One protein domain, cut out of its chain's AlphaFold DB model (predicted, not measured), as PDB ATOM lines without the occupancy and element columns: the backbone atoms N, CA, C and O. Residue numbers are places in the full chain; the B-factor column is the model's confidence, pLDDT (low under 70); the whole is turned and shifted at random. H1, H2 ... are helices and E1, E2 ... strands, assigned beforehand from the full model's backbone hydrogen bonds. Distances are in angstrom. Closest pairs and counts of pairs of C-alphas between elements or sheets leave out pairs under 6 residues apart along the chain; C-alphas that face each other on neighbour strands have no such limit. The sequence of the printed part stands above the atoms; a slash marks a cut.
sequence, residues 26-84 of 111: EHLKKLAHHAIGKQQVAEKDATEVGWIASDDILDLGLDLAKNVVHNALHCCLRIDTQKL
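This is residues 26 to 84 of the 111 residues of an uncharacterized protein of Planctomycetes bacterium (UniProt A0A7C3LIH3). A narrow ribbon of two antiparallel strands, E1 and E2, runs along part of a rod, with H1 on the E1 side of the ribbon near the end of E1, and with the short H2 and a small turn at residues 68 to 73 beyond that same end of the ribbon. Long loops join H1 to E1 and E1 to H2, and the first of them, residues 34 to 46, runs from H1 to the opposite end of the ribbon, where E1 begins, while a short link joins H2 to E2. The printed part has 59 residues, with two named helices and two named strands in the order H1, E1, H2, E2; its class is mixed, helices and strands, and under half of the residues are in named elements. The whole is only just loose, close to compact, with a radius of gyration of the C-alphas of 12.6 A, and the C-alphas span 42 by 20 by 15 A.

E1 is residues 47 to 52, 15.6 A from first to last C-alpha, and begins with C-alpha 47 at (50.548, -36.040, 31.010). E2 is residues 76 to 81, 16.2 A long, and ends with C-alpha 81 at (49.290, -40.104, 30.887). H1 is residues 26 to 33, 10.6 A long, and begins with C-alpha 26 at (40.621, -21.328, 51.498). H2 is residues 64 to 67, 5.2 A long.

E1 and E2 are antiparallel neighbours, with 161 degrees between their N-to-C directions. The C-alphas of Thr 47 and Thr 81 face each other at 4.3 A, and those of Ile 52 and Cys 76 at 5.2 A. N 48 and O 80 are within hydrogen-bond range at 2.8 A, as are N 78 and O 50 at 2.9 A. The closest C-alphas of H1 and E1 are those of Leu 31 and Trp 51, 6.1 A apart. H1 and E2 are apart. H1 and H2 are close but not clearly touching; their closest C-alphas, of Leu 28 and Leu 64, are 7.5 A apart. Residues 68 to 69 pair with residues 72 to 73, antiparallel, outside the named strands. In H1 every O i to N i+4 pair is within hydrogen-bond range; H2 is too short for such a pair.

The two C-alphas farthest apart in the domain, those of His 70 and Leu 84, are 42.5 A apart. The printed part has no cut. The links from H1 to E1, 13 residues, and from E1 to H2, 11 residues, are long; the link from H2 to E2, 8 residues, is short. The mean pLDDT of the printed part of this model is 87.0, and residues 40 to 45 are under 70.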
ATOM      1  N   GLU A  26      39.395 -21.815  52.131       92.44
ATOM      2  CA  GLU A  26      40.621 -21.328  51.498       92.44
ATOM      3  C   GLU A  26      41.542 -22.458  51.027       92.44
ATOM      4  O   GLU A  26      42.160 -22.337  49.967       92.44
ATOM      5  N   HIS A  27      41.600 -23.574  51.757       91.38
ATOM      6  CA  HIS A  27      42.387 -24.740  51.359       91.38
ATOM      7  C   HIS A  27      41.744 -25.445  50.163       91.38
ATOM      8  O   HIS A  27      42.434 -25.789  49.203       91.38
ATOM      9  N   LEU A  28      40.415 -25.571  50.168       92.62
ATOM     10  CA  LEU A  28      39.678 -26.141  49.040       92.62
ATOM     11  C   LEU A  28      39.788 -25.276  47.788       92.62
ATOM     12  O   LEU A  28      39.956 -25.811  46.698       92.62
ATOM     13  N   LYS A  29      39.779 -23.945  47.928       93.19
ATOM     14  CA  LYS A  29      40.021 -23.029  46.802       93.19
ATOM     15  C   LYS A  29      41.398 -23.246  46.176       93.19
ATOM     16  O   LYS A  29      41.505 -23.234  44.953       93.19
ATOM     17  N   LYS A  30      42.437 -23.476  46.990       92.88
ATOM     18  CA  LYS A  30      43.784 -23.805  46.488       92.88
ATOM     19  C   LYS A  30      43.789 -25.136  45.735       92.88
ATOM     20  O   LYS A  30      44.330 -25.195  44.637       92.88
ATOM     21  N   LEU A  31      43.154 -26.174  46.281       93.00
ATOM     22  CA  LEU A  31      43.018 -27.462  45.591       93.00
ATOM     23  C   LEU A  31      42.247 -27.316  44.270       93.00
ATOM     24  O   LEU A  31      42.708 -27.803  43.244       93.00
ATOM     25  N   ALA A  32      41.131 -26.586  44.274       92.75
ATOM     26  CA  ALA A  32      40.288 -26.361  43.102       92.75
ATOM     27  C   ALA A  32      40.995 -25.551  42.004       92.75
ATOM     28  O   ALA A  32      40.761 -25.779  40.818       92.75
ATOM     29  N   HIS A  33      41.879 -24.623  42.382       93.25
ATOM     30  CA  HIS A  33      42.725 -23.901  41.432       93.25
ATOM     31  C   HIS A  33      43.676 -24.842  40.672       93.25
ATOM     32  O   HIS A  33      43.957 -24.617  39.499       93.25
ATOM     33  N   HIS A  34      44.116 -25.919  41.323       93.12
ATOM     34  CA  HIS A  34      44.984 -26.956  40.765       93.12
ATOM     35  C   HIS A  34      44.225 -28.262  40.463       93.12
ATOM     36  O   HIS A  34      44.816 -29.344  40.470       93.12
ATOM     37  N   ALA A  35      42.910 -28.186  40.241       93.38
ATOM     38  CA  ALA A  35      42.120 -29.354  39.875       93.38
ATOM     39  C   ALA A  35      42.534 -29.882  38.495       93.38
ATOM     40  O   ALA A  35      42.990 -29.119  37.637       93.38
ATOM     41  N   ILE A  36      42.348 -31.182  38.270       92.19
ATOM     42  CA  ILE A  36      42.542 -31.751  36.930       92.19
ATOM     43  C   ILE A  36      41.615 -31.037  35.923       92.19
ATOM     44  O   ILE A  36      40.532 -30.566  36.281       92.19
ATOM     45  N   GLY A  37      42.066 -30.860  34.686       88.25
ATOM     46  CA  GLY A  37      41.392 -30.079  33.646       88.25
ATOM     47  C   GLY A  37      41.642 -28.569  33.711       88.25
ATOM     48  O   GLY A  37      41.206 -27.845  32.816       88.25
ATOM     49  N   LYS A  38      42.310 -28.053  34.757       86.62
ATOM     50  CA  LYS A  38      42.611 -26.611  34.898       86.62
ATOM     51  C   LYS A  38      43.989 -26.213  34.388       86.62
ATOM     52  O   LYS A  38      44.194 -25.044  34.068       86.62
ATOM     53  N   GLN A  39      44.930 -27.148  34.332       73.12
ATOM     54  CA  GLN A  39      46.263 -26.892  33.800       73.12
ATOM     55  C   GLN A  39      46.262 -27.166  32.294       73.12
ATOM     56  O   GLN A  39      45.714 -28.170  31.849       73.12
ATOM     57  N   GLN A  40      46.872 -26.279  31.499       64.12
ATOM     58  CA  GLN A  40      47.199 -26.620  30.116       64.12
ATOM     59  C   GLN A  40      48.136 -27.826  30.157       64.12
ATOM     60  O   GLN A  40      49.167 -27.772  30.829       64.12
ATOM     61  N   VAL A  41      47.744 -28.911  29.481       60.53
ATOM     62  CA  VAL A  41      48.559 -30.120  29.329       60.53
ATOM     63  C   VAL A  41      49.966 -29.679  28.949       60.53
ATOM     64  O   VAL A  41      50.145 -28.967  27.961       60.53
ATOM     65  N   ALA A  42      50.965 -30.058  29.748       55.84
ATOM     66  CA  ALA A  42      52.349 -29.844  29.370       55.84
ATOM     67  C   ALA A  42      52.593 -30.692  28.111       55.84
ATOM     68  O   ALA A  42      52.757 -31.908  28.191       55.84
ATOM     69  N   GLU A  43      52.545 -30.036  26.950       54.16
ATOM     70  CA  GLU A  43      52.473 -30.613  25.596       54.16
ATOM     71  C   GLU A  43      53.516 -31.696  25.287       54.16
ATOM     72  O   GLU A  43      53.346 -32.452  24.336       54.16
ATOM     73  N   LYS A  44      54.595 -31.804  26.070       59.25
ATOM     74  CA  LYS A  44      55.700 -32.718  25.767       59.25
ATOM     75  C   LYS A  44      55.426 -34.191  26.071       59.25
ATOM     76  O   LYS A  44      55.902 -35.024  25.311       59.25
ATOM     77  N   ASP A  45      54.653 -34.511  27.112       67.25
ATOM     78  CA  ASP A  45      54.491 -35.905  27.577       67.25
ATOM     79  C   ASP A  45      53.031 -36.376  27.636       67.25
ATOM     80  O   ASP A  45      52.754 -37.441  28.197       67.25
ATOM     81  N   ALA A  46      52.090 -35.570  27.118       80.88
ATOM     82  CA  ALA A  46      50.645 -35.827  27.181       80.88
ATOM     83  C   ALA A  46      50.200 -36.320  28.576       80.88
ATOM     84  O   ALA A  46      49.412 -37.260  28.713       80.88
ATOM     85  N   THR A  47      50.800 -35.721  29.610       87.25
ATOM     86  CA  THR A  47      50.548 -36.040  31.010       87.25
ATOM     87  C   THR A  47      49.818 -34.880  31.650       87.25
ATOM     88  O   THR A  47      50.278 -33.738  31.615       87.25
ATOM     89  N   GLU A  48      48.682 -35.191  32.247       89.31
ATOM     90  CA  GLU A  48      47.844 -34.272  32.984       89.31
ATOM     91  C   GLU A  48      47.848 -34.670  34.459       89.31
ATOM     92  O   GLU A  48      47.699 -35.841  34.808       89.31
ATOM     93  N   VAL A  49      48.046 -33.689  35.336       91.81
ATOM     94  CA  VAL A  49      48.102 -33.895  36.782       91.81
ATOM     95  C   VAL A  49      47.175 -32.895  37.443       91.81
ATOM     96  O   VAL A  49      47.186 -31.714  37.106       91.81
ATOM     97  N   GLY A  50      46.394 -33.346  38.416       93.38
ATOM     98  CA  GLY A  50      45.580 -32.424  39.189       93.38
ATOM     99  C   GLY A  50      44.847 -33.068  40.346       93.38
ATOM    100  O   GLY A  50      44.789 -34.293  40.489       93.38
ATOM    101  N   TRP A  51      44.298 -32.209  41.197       95.19
ATOM    102  CA  TRP A  51      43.503 -32.638  42.339       95.19
ATOM    103  C   TRP A  51      42.087 -33.021  41.919       95.19
ATOM    104  O   TRP A  51      41.470 -32.365  41.076       95.19
ATOM    105  N   ILE A  52      41.576 -34.062  42.563       94.25
ATOM    106  CA  ILE A  52      40.185 -34.501  42.517       94.25
ATOM    107  C   ILE A  52      39.698 -34.750  43.951       94.25
ATOM    108  O   ILE A  52      40.491 -34.835  44.902       94.25
ATOM    109  N   ALA A  53      38.388 -34.853  44.122       91.75
ATOM    110  CA  ALA A  53      37.789 -35.315  45.362       91.75
ATOM    111  C   ALA A  53      37.809 -36.857  45.452       91.75
ATOM    112  O   ALA A  53      38.350 -37.545  44.589       91.75
ATOM    113  N   SER A  54      37.335 -37.406  46.571       82.88
ATOM    114  CA  SER A  54      37.591 -38.801  46.951       82.88
ATOM    115  C   SER A  54      36.500 -39.803  46.566       82.88
ATOM    116  O   SER A  54      36.731 -41.008  46.713       82.88
ATOM    117  N   ASP A  55      35.331 -39.359  46.095       85.88
ATOM    118  CA  ASP A  55      34.197 -40.265  45.868       85.88
ATOM    119  C   ASP A  55      34.477 -41.207  44.685       85.88
ATOM    120  O   ASP A  55      34.472 -42.441  44.824       85.88
ATOM    121  N   ASP A  56      34.865 -40.646  43.540       87.12
ATOM    122  CA  ASP A  56      35.272 -41.391  42.351       87.12
ATOM    123  C   ASP A  56      36.348 -40.660  41.523       87.12
ATOM    124  O   ASP A  56      36.751 -39.545  41.835       87.12
ATOM    125  N   ILE A  57      36.870 -41.322  40.485       88.00
ATOM    126  CA  ILE A  57      37.999 -40.820  39.678       88.00
ATOM    127  C   ILE A  57      37.656 -39.564  38.852       88.00
ATOM    128  O   ILE A  57      38.559 -38.853  38.402       88.00
ATOM    129  N   LEU A  58      36.368 -39.295  38.638       90.62
ATOM    130  CA  LEU A  58      35.836 -38.148  37.906       90.62
ATOM    131  C   LEU A  58      35.247 -37.074  38.838       90.62
ATOM    132  O   LEU A  58      34.775 -36.048  38.350       90.62
ATOM    133  N   ASP A  59      35.278 -37.275  40.157       90.94
ATOM    134  CA  ASP A  59      34.718 -36.328  41.119       90.94
ATOM    135  C   ASP A  59      35.602 -35.076  41.255       90.94
ATOM    136  O   ASP A  59      36.648 -35.079  41.905       90.94
ATOM    137  N   LEU A  60      35.160 -33.967  40.662       91.00
ATOM    138  CA  LEU A  60      35.833 -32.662  40.742       91.00
ATOM    139  C   LEU A  60      35.258 -31.744  41.830       91.00
ATOM    140  O   LEU A  60      35.745 -30.628  42.025       91.00
ATOM    141  N   GLY A  61      34.192 -32.161  42.515       91.56
ATOM    142  CA  GLY A  61      33.369 -31.264  43.321       91.56
ATOM    143  C   GLY A  61      33.909 -31.026  44.725       91.56
ATOM    144  O   GLY A  61      33.226 -31.402  45.659       91.56
ATOM    145  N   LEU A  62      35.098 -30.446  44.904       91.75
ATOM    146  CA  LEU A  62      35.715 -30.232  46.227       91.75
ATOM    147  C   LEU A  62      34.811 -29.414  47.176       91.75
ATOM    148  O   LEU A  62      34.536 -28.244  46.912       91.75
ATOM    149  N   ASP A  63      34.401 -30.012  48.296       91.94
ATOM    150  CA  ASP A  63      33.489 -29.422  49.285       91.94
ATOM    151  C   ASP A  63      33.945 -29.707  50.726       91.94
ATOM    152  O   ASP A  63      34.559 -30.735  51.011       91.94
ATOM    153  N   LEU A  64      33.634 -28.806  51.662       91.31
ATOM    154  CA  LEU A  64      34.049 -28.947  53.058       91.31
ATOM    155  C   LEU A  64      33.465 -30.189  53.720       91.31
ATOM    156  O   LEU A  64      34.202 -30.884  54.417       91.31
ATOM    157  N   ALA A  65      32.178 -30.475  53.507       90.12
ATOM    158  CA  ALA A  65      31.501 -31.554  54.220       90.12
ATOM    159  C   ALA A  65      32.071 -32.929  53.858       90.12
ATOM    160  O   ALA A  65      32.037 -33.844  54.680       90.12
ATOM    161  N   LYS A  66      32.620 -33.067  52.646       89.38
ATOM    162  CA  LYS A  66      33.199 -34.326  52.168       89.38
ATOM    163  C   LYS A  66      34.723 -34.385  52.269       89.38
ATOM    164  O   LYS A  66      35.275 -35.456  52.498       89.38
ATOM    165  N   ASN A  67      35.416 -33.259  52.088       91.88
ATOM    166  CA  ASN A  67      36.876 -33.229  52.060       91.88
ATOM    167  C   ASN A  67      37.489 -32.944  53.436       91.88
ATOM    168  O   ASN A  67      38.670 -33.225  53.612       91.88
ATOM    169  N   VAL A  68      36.745 -32.415  54.412       91.94
ATOM    170  CA  VAL A  68      37.258 -32.177  55.770       91.94
ATOM    171  C   VAL A  68      36.548 -33.091  56.760       91.94
ATOM    172  O   VAL A  68      35.405 -32.854  57.140       91.94
ATOM    173  N   VAL A  69      37.247 -34.133  57.213       89.31
ATOM    174  CA  VAL A  69      36.720 -35.131  58.155       89.31
ATOM    175  C   VAL A  69      37.648 -35.197  59.359       89.31
ATOM    176  O   VAL A  69      38.849 -35.375  59.208       89.31
ATOM    177  N   HIS A  70      37.108 -35.027  60.569       88.12
ATOM    178  CA  HIS A  70      37.884 -35.063  61.821       88.12
ATOM    179  C   HIS A  70      39.144 -34.177  61.814       88.12
ATOM    180  O   HIS A  70      40.203 -34.579  62.289       88.12
ATOM    181  N   ASN A  71      39.023 -32.961  61.273       86.44
ATOM    182  CA  ASN A  71      40.136 -32.021  61.113       86.44
ATOM    183  C   ASN A  71      41.293 -32.542  60.229       86.44
ATOM    184  O   ASN A  71      42.426 -32.079  60.335       86.44
ATOM    185  N   ALA A  72      41.009 -33.493  59.341       89.44
ATOM    186  CA  ALA A  72      41.910 -33.942  58.291       89.44
ATOM    187  C   ALA A  72      41.347 -33.549  56.922       89.44
ATOM    188  O   ALA A  72      40.142 -33.640  56.684       89.44
ATOM    189  N   LEU A  73      42.230 -33.118  56.021       91.06
ATOM    190  CA  LEU A  73      41.897 -32.845  54.629       91.06
ATOM    191  C   LEU A  73      42.103 -34.109  53.791       91.06
ATOM    192  O   LEU A  73      43.216 -34.618  53.677       91.06
ATOM    193  N   HIS A  74      41.024 -34.583  53.184       91.00
ATOM    194  CA  HIS A  74      40.985 -35.709  52.265       91.00
ATOM    195  C   HIS A  74      40.918 -35.182  50.833       91.00
ATOM    196  O   HIS A  74      39.969 -34.500  50.450       91.00
ATOM    197  N   CYS A  75      41.917 -35.508  50.024       90.12
ATOM    198  CA  CYS A  75      41.942 -35.214  48.596       90.12
ATOM    199  C   CYS A  75      42.709 -36.309  47.855       90.12
ATOM    200  O   CYS A  75      43.433 -37.107  48.459       90.12
ATOM    201  N   CYS A  76      42.539 -36.357  46.539       92.00
ATOM    202  CA  CYS A  76      43.219 -37.326  45.697       92.00
ATOM    203  C   CYS A  76      43.964 -36.602  44.576       92.00
ATOM    204  O   CYS A  76      43.473 -35.624  44.017       92.00
ATOM    205  N   LEU A  77      45.162 -37.088  44.258       92.31
ATOM    206  CA  LEU A  77      45.922 -36.643  43.096       92.31
ATOM    207  C   LEU A  77      45.667 -37.631  41.959       92.31
ATOM    208  O   LEU A  77      45.917 -38.827  42.118       92.31
ATOM    209  N   ARG A  78      45.175 -37.134  40.825       91.94
ATOM    210  CA  ARG A  78      45.001 -37.914  39.599       91.94
ATOM    211  C   ARG A  78      46.098 -37.551  38.607       91.94
ATOM    212  O   ARG A  78      46.459 -36.382  38.477       91.94
ATOM    213  N   ILE A  79      46.630 -38.575  37.947       91.62
ATOM    214  CA  ILE A  79      47.660 -38.465  36.920       91.62
ATOM    215  C   ILE A  79      47.172 -39.264  35.718       91.62
ATOM    216  O   ILE A  79      47.072 -40.491  35.795       91.62
ATOM    217  N   ASP A  80      46.890 -38.566  34.627       90.94
ATOM    218  CA  ASP A  80      46.508 -39.158  33.354       90.94
ATOM    219  C   ASP A  80      47.684 -39.018  32.395       90.94
ATOM    220  O   ASP A  80      48.177 -37.918  32.177       90.94
ATOM    221  N   THR A  81      48.152 -40.121  31.814       89.25
ATOM    222  CA  THR A  81      49.290 -40.104  30.887       89.25
ATOM    223  C   THR A  81      48.949 -40.872  29.623       89.25
ATOM    224  O   THR A  81      48.644 -42.066  29.677       89.25
ATOM    225  N   GLN A  82      49.098 -40.225  28.469       87.00
ATOM    226  CA  GLN A  82      49.065 -40.899  27.176       87.00
ATOM    227  C   GLN A  82      50.491 -41.233  26.723       87.00
ATOM    228  O   GLN A  82      51.161 -40.451  26.055       87.00
ATOM    229  N   LYS A  83      50.974 -42.426  27.087       85.56
ATOM    230  CA  LYS A  83      52.329 -42.873  26.739       85.56
ATOM    231  C   LYS A  83      52.332 -43.738  25.482       85.56
ATOM    232  O   LYS A  83      51.723 -44.807  25.460       85.56
ATOM    233  N   LEU A  84      53.090 -43.324  24.467       85.12
ATOM    234  CA  LEU A  84      53.374 -44.163  23.304       85.12
ATOM    235  C   LEU A  84      54.245 -45.368  23.722       85.12
ATOM    236  O   LEU A  84      55.261 -45.173  24.401       85.12
TER     237      LEU A  84